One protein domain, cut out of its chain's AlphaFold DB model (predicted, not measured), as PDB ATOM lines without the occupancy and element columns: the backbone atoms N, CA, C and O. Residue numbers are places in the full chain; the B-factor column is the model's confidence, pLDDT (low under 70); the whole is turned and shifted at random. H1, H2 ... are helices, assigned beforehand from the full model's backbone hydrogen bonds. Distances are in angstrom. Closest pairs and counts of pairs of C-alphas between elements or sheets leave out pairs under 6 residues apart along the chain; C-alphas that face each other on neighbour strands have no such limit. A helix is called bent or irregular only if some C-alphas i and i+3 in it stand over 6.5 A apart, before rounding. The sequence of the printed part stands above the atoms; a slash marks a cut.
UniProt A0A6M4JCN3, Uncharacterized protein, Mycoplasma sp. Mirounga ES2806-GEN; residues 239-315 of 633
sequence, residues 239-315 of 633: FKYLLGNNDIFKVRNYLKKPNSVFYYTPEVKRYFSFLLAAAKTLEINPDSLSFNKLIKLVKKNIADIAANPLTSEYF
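What this domain is: This is residues 239 to 315 of the 633 residues of an uncharacterized protein of Mycoplasma sp. Mirounga ES2806-GEN (UniProt A0A6M4JCN3). The longest helix, H3, runs along one side of an elongated body; H4 crosses the last part of H3 steeply, H2 runs nearly antiparallel to H3 on the side of H3 where H4 begins, and the short H1 packs on H2. Small H5 sits at the far end of the long axis, near the last part of H3, while the loop around Asn 259, after H2, makes the opposite end. The printed part has 77 residues with five named helices, H1 to H5 in order along the chain, and no named strand; the class is all helix. It is compact, with a radius of gyration of the C-alphas of 12.6 A, and spans 39 by 24 by 15 A.

Where its parts are: H3, residues 266 to 281, measures 22.3 A from first to last C-alpha, beginning at C-alpha 266 (12.248, 40.692, -33.817). H4 holds residues 291 to 300 and measures 14.3 A. H2 holds residues 248 to 255 and measures 10.6 A. H1, residues 239 to 243, measures 4.7 A and begins at C-alpha 239 (10.211, 32.351, -55.090); it is neither bent nor irregular, but only just: C-alphas 240 and 243 are 6.4 A apart. H5, residues 302 to 307, measures 8.7 A and ends at C-alpha 307 (32.475, 27.464, -30.668).

How they stand to each other: H3 touches H4 with residues 275 to 279 alone; their closest C-alphas, those of Ala 278 and Val 298, are 6.5 A apart. These two helices run the same way at a steep tilt of 66 degrees. H2 and H3 are close but not clearly touching, 7.7 A between the closest C-alphas, those of Arg 252 and Phe 272, and run opposite ways at a shallow tilt of 9 degrees. H2 and H4 are also close but not clearly touching, with the C-alphas of Ile 248 and Phe 291 closest at 5.1 A. H1 touches H2, where the closest C-alphas, those of Tyr 241 and Val 251, are 6.0 A apart. H5 is close to H3 but not clearly touching, about perpendicular at 83 degrees, with the C-alphas of Ala 278 and Ile 305 closest at 6.1 A. H1 and H3, H1 and H5, and H2 and H5 are apart. Every O i to N i+4 pair is within hydrogen-bond range in H2, H3, H4 and H5; in H1 it is 0 of 1, with 0 of 2 O i to N i+3 pairs within range.

The domain as a whole: The two C-alphas farthest apart, those of Asn 259 and Ala 307, are 38.6 A apart. The printed part has no cut. The links from H1 to H2 and from H4 to H5 are tight, those from H2 to H3 and from H3 to H4 are short, and no link is long. The mean pLDDT of the printed part is 84.4, and residues 258 to 263 are under 70.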
ATOM      1  N   PHE A 239       9.180  32.911 -54.215       81.06
ATOM      2  CA  PHE A 239      10.211  32.351 -55.090       81.06
ATOM      3  C   PHE A 239      11.187  33.424 -55.590       81.06
ATOM      4  O   PHE A 239      12.390  33.178 -55.614       81.06
ATOM      5  N   LYS A 240      10.712  34.637 -55.919       83.06
ATOM      6  CA  LYS A 240      11.592  35.727 -56.373       83.06
ATOM      7  C   LYS A 240      12.543  36.223 -55.283       83.06
ATOM      8  O   LYS A 240      13.696  36.502 -55.604       83.06
ATOM      9  N   TYR A 241      12.076  36.385 -54.044       81.19
ATOM     10  CA  TYR A 241      12.850  37.036 -52.981       81.19
ATOM     11  C   TYR A 241      13.471  36.056 -51.984       81.19
ATOM     12  O   TYR A 241      14.667  36.167 -51.733       81.19
ATOM     13  N   LEU A 242      12.713  35.095 -51.453       79.06
ATOM     14  CA  LEU A 242      13.178  34.188 -50.394       79.06
ATOM     15  C   LEU A 242      13.883  32.938 -50.938       79.06
ATOM     16  O   LEU A 242      14.931  32.568 -50.414       79.06
ATOM     17  N   LEU A 243      13.361  32.309 -52.000       77.75
ATOM     18  CA  LEU A 243      14.000  31.122 -52.595       77.75
ATOM     19  C   LEU A 243      15.035  31.457 -53.692       77.75
ATOM     20  O   LEU A 243      15.889  30.631 -54.009       77.75
ATOM     21  N   GLY A 244      14.978  32.667 -54.253       78.56
ATOM     22  CA  GLY A 244      15.840  33.122 -55.345       78.56
ATOM     23  C   GLY A 244      17.294  33.423 -54.955       78.56
ATOM     24  O   GLY A 244      17.689  33.381 -53.790       78.56
ATOM     25  N   ASN A 245      18.102  33.791 -55.954       83.94
ATOM     26  CA  ASN A 245      19.540  34.065 -55.814       83.94
ATOM     27  C   ASN A 245      19.880  35.450 -55.209       83.94
ATOM     28  O   ASN A 245      20.897  36.042 -55.557       83.94
ATOM     29  N   ASN A 246      19.051  35.980 -54.309       87.81
ATOM     30  CA  ASN A 246      19.317  37.259 -53.641       87.81
ATOM     31  C   ASN A 246      20.279  37.076 -52.463       87.81
ATOM     32  O   ASN A 246      20.161  36.095 -51.730       87.81
ATOM     33  N   ASP A 247      21.163  38.042 -52.236       90.62
ATOM     34  CA  ASP A 247      21.931  38.183 -50.996       90.62
ATOM     35  C   ASP A 247      21.035  38.497 -49.785       90.62
ATOM     36  O   ASP A 247      19.865  38.890 -49.900       90.62
ATOM     37  N   ILE A 248      21.615  38.358 -48.593       90.81
ATOM     38  CA  ILE A 248      20.924  38.569 -47.320       90.81
ATOM     39  C   ILE A 248      20.372  39.998 -47.154       90.81
ATOM     40  O   ILE A 248      19.319  40.174 -46.533       90.81
ATOM     41  N   PHE A 249      20.995  41.026 -47.736       90.69
ATOM     42  CA  PHE A 249      20.533  42.412 -47.606       90.69
ATOM     43  C   PHE A 249      19.337  42.710 -48.511       90.69
ATOM     44  O   PHE A 249      18.385  43.355 -48.061       90.69
ATOM     45  N   LYS A 250      19.310  42.188 -49.742       89.06
ATOM     46  CA  LYS A 250      18.148  42.242 -50.642       89.06
ATOM     47  C   LYS A 250      16.940  41.531 -50.026       89.06
ATOM     48  O   LYS A 250      15.846  42.101 -50.047       89.06
ATOM     49  N   VAL A 251      17.122  40.363 -49.394       87.88
ATOM     50  CA  VAL A 251      16.037  39.686 -48.648       87.88
ATOM     51  C   VAL A 251      15.583  40.530 -47.450       87.88
ATOM     52  O   VAL A 251      14.392  40.814 -47.311       87.88
ATOM     53  N   ARG A 252      16.517  41.018 -46.622       88.56
ATOM     54  CA  ARG A 252      16.224  41.881 -45.460       88.56
ATOM     55  C   ARG A 252      15.454  43.146 -45.851       88.56
ATOM     56  O   ARG A 252      14.535  43.557 -45.146       88.56
ATOM     57  N   ASN A 253      15.818  43.764 -46.971       88.50
ATOM     58  CA  ASN A 253      15.190  44.983 -47.475       88.50
ATOM     59  C   ASN A 253      13.843  44.715 -48.159       88.50
ATOM     60  O   ASN A 253      12.983  45.592 -48.131       88.50
ATOM     61  N   TYR A 254      13.612  43.517 -48.711       85.50
ATOM     62  CA  TYR A 254      12.276  43.071 -49.116       85.50
ATOM     63  C   TYR A 254      11.350  42.912 -47.898       85.50
ATOM     64  O   TYR A 254      10.295  43.541 -47.866       85.50
ATOM     65  N   LEU A 255      11.777  42.181 -46.858       82.19
ATOM     66  CA  LEU A 255      10.978  41.919 -45.645       82.19
ATOM     67  C   LEU A 255      10.598  43.190 -44.858       82.19
ATOM     68  O   LEU A 255       9.603  43.201 -44.136       82.19
ATOM     69  N   LYS A 256      11.375  44.270 -45.002       82.00
ATOM     70  CA  LYS A 256      11.084  45.594 -44.424       82.00
ATOM     71  C   LYS A 256      10.017  46.401 -45.183       82.00
ATOM     72  O   LYS A 256       9.592  47.438 -44.671       82.00
ATOM     73  N   LYS A 257       9.607  46.009 -46.396       77.62
ATOM     74  CA  LYS A 257       8.631  46.784 -47.185       77.62
ATOM     75  C   LYS A 257       7.241  46.718 -46.539       77.62
ATOM     76  O   LYS A 257       6.817  45.630 -46.162       77.62
ATOM     77  N   PRO A 258       6.473  47.826 -46.496       62.03
ATOM     78  CA  PRO A 258       5.138  47.844 -45.884       62.03
ATOM     79  C   PRO A 258       4.118  46.950 -46.608       62.03
ATOM     80  O   PRO A 258       3.121  46.557 -46.013       62.03
ATOM     81  N   ASN A 259       4.390  46.602 -47.872       63.19
ATOM     82  CA  ASN A 259       3.578  45.695 -48.685       63.19
ATOM     83  C   ASN A 259       4.170  44.270 -48.766       63.19
ATOM     84  O   ASN A 259       3.708  43.478 -49.581       63.19
ATOM     85  N   SER A 260       5.205  43.942 -47.979       65.19
ATOM     86  CA  SER A 260       5.754  42.580 -47.928       65.19
ATOM     87  C   SER A 260       4.733  41.614 -47.330       65.19
ATOM     88  O   SER A 260       4.182  41.863 -46.259       65.19
ATOM     89  N   VAL A 261       4.538  40.475 -47.992       63.22
ATOM     90  CA  VAL A 261       3.689  39.374 -47.503       63.22
ATOM     91  C   VAL A 261       4.330  38.634 -46.314       63.22
ATOM     92  O   VAL A 261       3.644  37.932 -45.579       63.22
ATOM     93  N   PHE A 262       5.636  38.819 -46.094       67.94
ATOM     94  CA  PHE A 262       6.401  38.200 -45.010       67.94
ATOM     95  C   PHE A 262       6.990  39.277 -44.086       67.94
ATOM     96  O   PHE A 262       7.594  40.243 -44.558       67.94
ATOM     97  N   TYR A 263       6.821  39.117 -42.773       68.06
ATOM     98  CA  TYR A 263       7.112  40.166 -41.790       68.06
ATOM     99  C   TYR A 263       8.553  40.128 -41.262       68.06
ATOM    100  O   TYR A 263       9.054  39.084 -40.853       68.06
ATOM    101  N   TYR A 264       9.194  41.296 -41.169       77.69
ATOM    102  CA  TYR A 264      10.462  41.467 -40.451       77.69
ATOM    103  C   TYR A 264      10.223  41.604 -38.932       77.69
ATOM    104  O   TYR A 264      10.191  42.709 -38.390       77.69
ATOM    105  N   THR A 265       9.984  40.477 -38.255       75.88
ATOM    106  CA  THR A 265       9.772  40.393 -36.793       75.88
ATOM    107  C   THR A 265      11.086  40.552 -35.999       75.88
ATOM    108  O   THR A 265      12.165  40.502 -36.598       75.88
ATOM    109  N   PRO A 266      11.046  40.714 -34.657       77.81
ATOM    110  CA  PRO A 266      12.248  40.692 -33.817       77.81
ATOM    111  C   PRO A 266      13.081  39.413 -33.975       77.81
ATOM    112  O   PRO A 266      14.289  39.512 -34.172       77.81
ATOM    113  N   GLU A 267      12.454  38.234 -34.033       78.38
ATOM    114  CA  GLU A 267      13.184  36.974 -34.250       78.38
ATOM    115  C   GLU A 267      13.768  36.867 -35.661       78.38
ATOM    116  O   GLU A 267      14.890  36.398 -35.830       78.38
ATOM    117  N   VAL A 268      13.089  37.398 -36.686       83.50
ATOM    118  CA  VAL A 268      13.686  37.518 -38.026       83.50
ATOM    119  C   VAL A 268      14.858  38.512 -38.010       83.50
ATOM    120  O   VAL A 268      15.875  38.264 -38.654       83.50
ATOM    121  N   LYS A 269      14.796  39.604 -37.235       87.38
ATOM    122  CA  LYS A 269      15.955  40.490 -37.017       87.38
ATOM    123  C   LYS A 269      17.106  39.729 -36.343       87.38
ATOM    124  O   LYS A 269      18.224  39.831 -36.842       87.38
ATOM    125  N   ARG A 270      16.839  38.957 -35.283       84.88
ATOM    126  CA  ARG A 270      17.824  38.136 -34.552       84.88
ATOM    127  C   ARG A 270      18.471  37.084 -35.457       84.88
ATOM    128  O   ARG A 270      19.691  37.014 -35.515       84.88
ATOM    129  N   TYR A 271      17.677  36.353 -36.238       90.06
ATOM    130  CA  TYR A 271      18.163  35.354 -37.195       90.06
ATOM    131  C   TYR A 271      19.025  35.964 -38.311       90.06
ATOM    132  O   TYR A 271      20.059  35.409 -38.675       90.06
ATOM    133  N   PHE A 272      18.658  37.143 -38.826       91.88
ATOM    134  CA  PHE A 272      19.495  37.854 -39.800       91.88
ATOM    135  C   PHE A 272      20.791  38.399 -39.174       91.88
ATOM    136  O   PHE A 272      21.810  38.421 -39.860       91.88
ATOM    137  N   SER A 273      20.788  38.806 -37.899       91.69
ATOM    138  CA  SER A 273      22.024  39.144 -37.175       91.69
ATOM    139  C   SER A 273      22.918  37.916 -36.983       91.69
ATOM    140  O   SER A 273      24.103  37.994 -37.293       91.69
ATOM    141  N   PHE A 274      22.349  36.778 -36.571       93.12
ATOM    142  CA  PHE A 274      23.056  35.498 -36.465       93.12
ATOM    143  C   PHE A 274      23.723  35.102 -37.787       93.12
ATOM    144  O   PHE A 274      24.916  34.829 -37.804       93.12
ATOM    145  N   LEU A 275      22.992  35.130 -38.909       92.69
ATOM    146  CA  LEU A 275      23.555  34.777 -40.218       92.69
ATOM    147  C   LEU A 275      24.683  35.720 -40.666       92.69
ATOM    148  O   LEU A 275      25.610  35.267 -41.330       92.69
ATOM    149  N   LEU A 276      24.633  37.008 -40.306       92.88
ATOM    150  CA  LEU A 276      25.717  37.960 -40.588       92.88
ATOM    151  C   LEU A 276      26.937  37.740 -39.679       92.88
ATOM    152  O   LEU A 276      28.068  37.833 -40.151       92.88
ATOM    153  N   ALA A 277      26.723  37.412 -38.403       90.50
ATOM    154  CA  ALA A 277      27.796  37.046 -37.482       90.50
ATOM    155  C   ALA A 277      28.462  35.725 -37.910       90.50
ATOM    156  O   ALA A 277      29.679  35.668 -38.033       90.50
ATOM    157  N   ALA A 278      27.671  34.709 -38.265       90.62
ATOM    158  CA  ALA A 278      28.148  33.430 -38.782       90.62
ATOM    159  C   ALA A 278      28.874  33.565 -40.134       90.62
ATOM    160  O   ALA A 278      29.878  32.894 -40.352       90.62
ATOM    161  N   ALA A 279      28.425  34.464 -41.023       90.81
ATOM    162  CA  ALA A 279      29.166  34.803 -42.240       90.81
ATOM    163  C   ALA A 279      30.557  35.370 -41.905       90.81
ATOM    164  O   ALA A 279      31.550  34.898 -42.453       90.81
ATOM    165  N   LYS A 280      30.639  36.311 -40.952       89.81
ATOM    166  CA  LYS A 280      31.908  36.885 -40.479       89.81
ATOM    167  C   LYS A 280      32.818  35.831 -39.834       89.81
ATOM    168  O   LYS A 280      34.004  35.815 -40.136       89.81
ATOM    169  N   THR A 281      32.270  34.948 -38.996       89.25
ATOM    170  CA  THR A 281      32.987  33.823 -38.362       89.25
ATOM    171  C   THR A 281      33.609  32.865 -39.384       89.25
ATOM    172  O   THR A 281      34.669  32.308 -39.126       89.25
ATOM    173  N   LEU A 282      32.970  32.685 -40.543       88.50
ATOM    174  CA  LEU A 282      33.453  31.834 -41.637       88.50
ATOM    175  C   LEU A 282      34.264  32.596 -42.707       88.50
ATOM    176  O   LEU A 282      34.534  32.034 -43.766       88.50
ATOM    177  N   GLU A 283      34.584  33.874 -42.478       88.69
ATOM    178  CA  GLU A 283      35.222  34.792 -43.446       88.69
ATOM    179  C   GLU A 283      34.469  34.925 -44.793       88.69
ATOM    180  O   GLU A 283      35.006  35.346 -45.819       88.69
ATOM    181  N   ILE A 284      33.172  34.608 -44.791       90.25
ATOM    182  CA  ILE A 284      32.293  34.644 -45.960       90.25
ATOM    183  C   ILE A 284      31.787  36.071 -46.191       90.25
ATOM    184  O   ILE A 284      31.106  36.647 -45.343       90.25
ATOM    185  N   ASN A 285      32.004  36.606 -47.396       88.50
ATOM    186  CA  ASN A 285      31.349  37.839 -47.831       88.50
ATOM    187  C   ASN A 285      29.823  37.607 -48.021       88.50
ATOM    188  O   ASN A 285      29.434  36.797 -48.869       88.50
ATOM    189  N   PRO A 286      28.945  38.307 -47.274       85.94
ATOM    190  CA  PRO A 286      27.493  38.117 -47.343       85.94
ATOM    191  C   PRO A 286      26.816  38.704 -48.597       85.94
ATOM    192  O   PRO A 286      25.659  38.365 -48.853       85.94
ATOM    193  N   ASP A 287      27.493  39.561 -49.371       86.62
ATOM    194  CA  ASP A 287      26.952  40.188 -50.588       86.62
ATOM    195  C   ASP A 287      27.158  39.340 -51.856       86.62
ATOM    196  O   ASP A 287      26.380  39.444 -52.807       86.62
ATOM    197  N   SER A 288      28.188  38.486 -51.891       86.69
ATOM    198  CA  SER A 288      28.529  37.664 -53.067       86.69
ATOM    199  C   SER A 288      27.770  36.332 -53.143       86.69
ATOM    200  O   SER A 288      27.812  35.641 -54.165       86.69
ATOM    201  N   LEU A 289      27.062  35.956 -52.075       89.50
ATOM    202  CA  LEU A 289      26.373  34.675 -51.934       89.50
ATOM    203  C   LEU A 289      24.871  34.858 -51.750       89.50
ATOM    204  O   LEU A 289      24.408  35.696 -50.982       89.50
ATOM    205  N   SER A 290      24.089  34.004 -52.415       90.88
ATOM    206  CA  SER A 290      22.648  33.985 -52.192       90.88
ATOM    207  C   SER A 290      22.308  33.468 -50.792       90.88
ATOM    208  O   SER A 290      22.955  32.561 -50.267       90.88
ATOM    209  N   PHE A 291      21.247  34.016 -50.207       88.69
ATOM    210  CA  PHE A 291      20.748  33.725 -48.861       88.69
ATOM    211  C   PHE A 291      20.636  32.213 -48.587       88.69
ATOM    212  O   PHE A 291      21.095  31.724 -47.556       88.69
ATOM    213  N   ASN A 292      20.143  31.442 -49.562       88.69
ATOM    214  CA  ASN A 292      20.027  29.983 -49.458       88.69
ATOM    215  C   ASN A 292      21.372  29.234 -49.530       88.69
ATOM    216  O   ASN A 292      21.486  28.149 -48.958       88.69
ATOM    217  N   LYS A 293      22.402  29.786 -50.190       90.56
ATOM    218  CA  LYS A 293      23.773  29.249 -50.120       90.56
ATOM    219  C   LYS A 293      24.406  29.563 -48.764       90.56
ATOM    220  O   LYS A 293      24.962  28.655 -48.153       90.56
ATOM    221  N   LEU A 294      24.248  30.790 -48.261       90.50
ATOM    222  CA  LEU A 294      24.738  31.183 -46.935       90.50
ATOM    223  C   LEU A 294      24.141  30.296 -45.830       90.50
ATOM    224  O   LEU A 294      24.888  29.732 -45.039       90.50
ATOM    225  N   ILE A 295      22.821  30.076 -45.826       90.94
ATOM    226  CA  ILE A 295      22.157  29.183 -44.858       90.94
ATOM    227  C   ILE A 295      22.704  27.748 -44.935       90.94
ATOM    228  O   ILE A 295      22.890  27.114 -43.898       90.94
ATOM    229  N   LYS A 296      22.992  27.225 -46.137       91.69
ATOM    230  CA  LYS A 296      23.590  25.887 -46.298       91.69
ATOM    231  C   LYS A 296      25.020  25.811 -45.749       91.69
ATOM    232  O   LYS A 296      25.350  24.817 -45.112       91.69
ATOM    233  N   LEU A 297      25.838  26.846 -45.952       90.44
ATOM    234  CA  LEU A 297      27.206  26.913 -45.421       90.44
ATOM    235  C   LEU A 297      27.214  27.044 -43.889       90.44
ATOM    236  O   LEU A 297      27.892  26.271 -43.220       90.44
ATOM    237  N   VAL A 298      26.373  27.922 -43.332       90.19
ATOM    238  CA  VAL A 298      26.198  28.081 -41.876       90.19
ATOM    239  C   VAL A 298      25.697  26.789 -41.219       90.19
ATOM    240  O   VAL A 298      26.152  26.439 -40.136       90.19
ATOM    241  N   LYS A 299      24.803  26.033 -41.877       90.38
ATOM    242  CA  LYS A 299      24.375  24.709 -41.391       90.38
ATOM    243  C   LYS A 299      25.468  23.641 -41.469       90.38
ATOM    244  O   LYS A 299      25.476  22.758 -40.621       90.38
ATOM    245  N   LYS A 300      26.354  23.689 -42.472       92.00
ATOM    246  CA  LYS A 300      27.447  22.713 -42.619       92.00
ATOM    247  C   LYS A 300      28.499  22.883 -41.518       92.00
ATOM    248  O   LYS A 300      28.920  21.896 -40.930       92.00
ATOM    249  N   ASN A 301      28.878  24.125 -41.231       89.62
ATOM    250  CA  ASN A 301      29.986  24.468 -40.335       89.62
ATOM    251  C   ASN A 301      29.482  24.863 -38.928       89.62
ATOM    252  O   ASN A 301      30.046  25.727 -38.259       89.62
ATOM    253  N   ILE A 302      28.344  24.305 -38.494       86.81
ATOM    254  CA  ILE A 302      27.610  24.824 -37.330       86.81
ATOM    255  C   ILE A 302      28.345  24.609 -35.996       86.81
ATOM    256  O   ILE A 302      28.153  25.399 -35.075       86.81
ATOM    257  N   ALA A 303      29.222  23.603 -35.909       83.44
ATOM    258  CA  ALA A 303      30.083  23.372 -34.748       83.44
ATOM    259  C   ALA A 303      31.116  24.502 -34.574       83.44
ATOM    260  O   ALA A 303      31.205  25.094 -33.501       83.44
ATOM    261  N   ASP A 304      31.814  24.866 -35.654       83.12
ATOM    262  CA  ASP A 304      32.811  25.947 -35.676       83.12
ATOM    263  C   ASP A 304      32.170  27.295 -35.299       83.12
ATOM    264  O   ASP A 304      32.734  28.109 -34.566       83.12
ATOM    265  N   ILE A 305      30.938  27.511 -35.769       87.94
ATOM    266  CA  ILE A 305      30.142  28.711 -35.492       87.94
ATOM    267  C   ILE A 305      29.641  28.731 -34.038       87.94
ATOM    268  O   ILE A 305      29.603  29.802 -33.433       87.94
ATOM    269  N   ALA A 306      29.282  27.585 -33.456       83.12
ATOM    270  CA  ALA A 306      28.876  27.496 -32.052       83.12
ATOM    271  C   ALA A 306      30.051  27.713 -31.082       83.12
ATOM    272  O   ALA A 306      29.868  28.337 -30.036       83.12
ATOM    273  N   ALA A 307      31.254  27.260 -31.448       81.75
ATOM    274  CA  ALA A 307      32.475  27.464 -30.668       81.75
ATOM    275  C   ALA A 307      33.009  28.912 -30.719       81.75
ATOM    276  O   ALA A 307      33.741  29.332 -29.822       81.75
ATOM    277  N   ASN A 308      32.671  29.692 -31.752       85.38
ATOM    278  CA  ASN A 308      33.206  31.043 -31.927       85.38
ATOM    279  C   ASN A 308      32.518  32.085 -31.008       85.38
ATOM    280  O   ASN A 308      31.286  32.178 -31.007       85.38
ATOM    281  N   PRO A 309      33.273  32.948 -30.294       81.44
ATOM    282  CA  PRO A 309      32.713  33.914 -29.341       81.44
ATOM    283  C   PRO A 309      31.833  35.017 -29.956       81.44
ATOM    284  O   PRO A 309      31.095  35.671 -29.227       81.44
ATOM    285  N   LEU A 310      31.870  35.239 -31.278       78.56
ATOM    286  CA  LEU A 310      30.964  36.178 -31.965       78.56
ATOM    287  C   LEU A 310      29.567  35.592 -32.227       78.56
ATOM    288  O   LEU A 310      28.654  36.328 -32.610       78.56
ATOM    289  N   THR A 311      29.405  34.276 -32.073       82.12
ATOM    290  CA  THR A 311      28.172  33.553 -32.412       82.12
ATOM    291  C   THR A 311      27.671  32.619 -31.312       82.12
ATOM    292  O   THR A 311      26.488  32.279 -31.338       82.12
ATOM    293  N   SER A 312      28.493  32.276 -30.317       76.19
ATOM    294  CA  SER A 312      28.123  31.431 -29.171       76.19
ATOM    295  C   SER A 312      26.892  31.937 -28.402       76.19
ATOM    296  O   SER A 312      26.051  31.126 -28.024       76.19
ATOM    297  N   GLU A 313      26.703  33.259 -28.268       80.12
ATOM    298  CA  GLU A 313      25.518  33.894 -27.650       80.12
ATOM    299  C   GLU A 313      24.183  33.394 -28.244       80.12
ATOM    300  O   GLU A 313      23.180  33.270 -27.543       80.12
ATOM    301  N   TYR A 314      24.160  33.047 -29.536       79.88
ATOM    302  CA  TYR A 314      22.963  32.538 -30.215       79.88
ATOM    303  C   TYR A 314      22.682  31.051 -29.933       79.88
ATOM    304  O   TYR A 314      21.580  30.588 -30.228       79.88
ATOM    305  N   PHE A 315      23.646  30.326 -29.356       75.56
ATOM    306  CA  PHE A 315      23.527  28.927 -28.929       75.56
ATOM    307  C   PHE A 315      23.419  28.771 -27.404       75.56
ATOM    308  O   PHE A 315      23.114  27.673 -26.938       75.56
TER     309      PHE A 315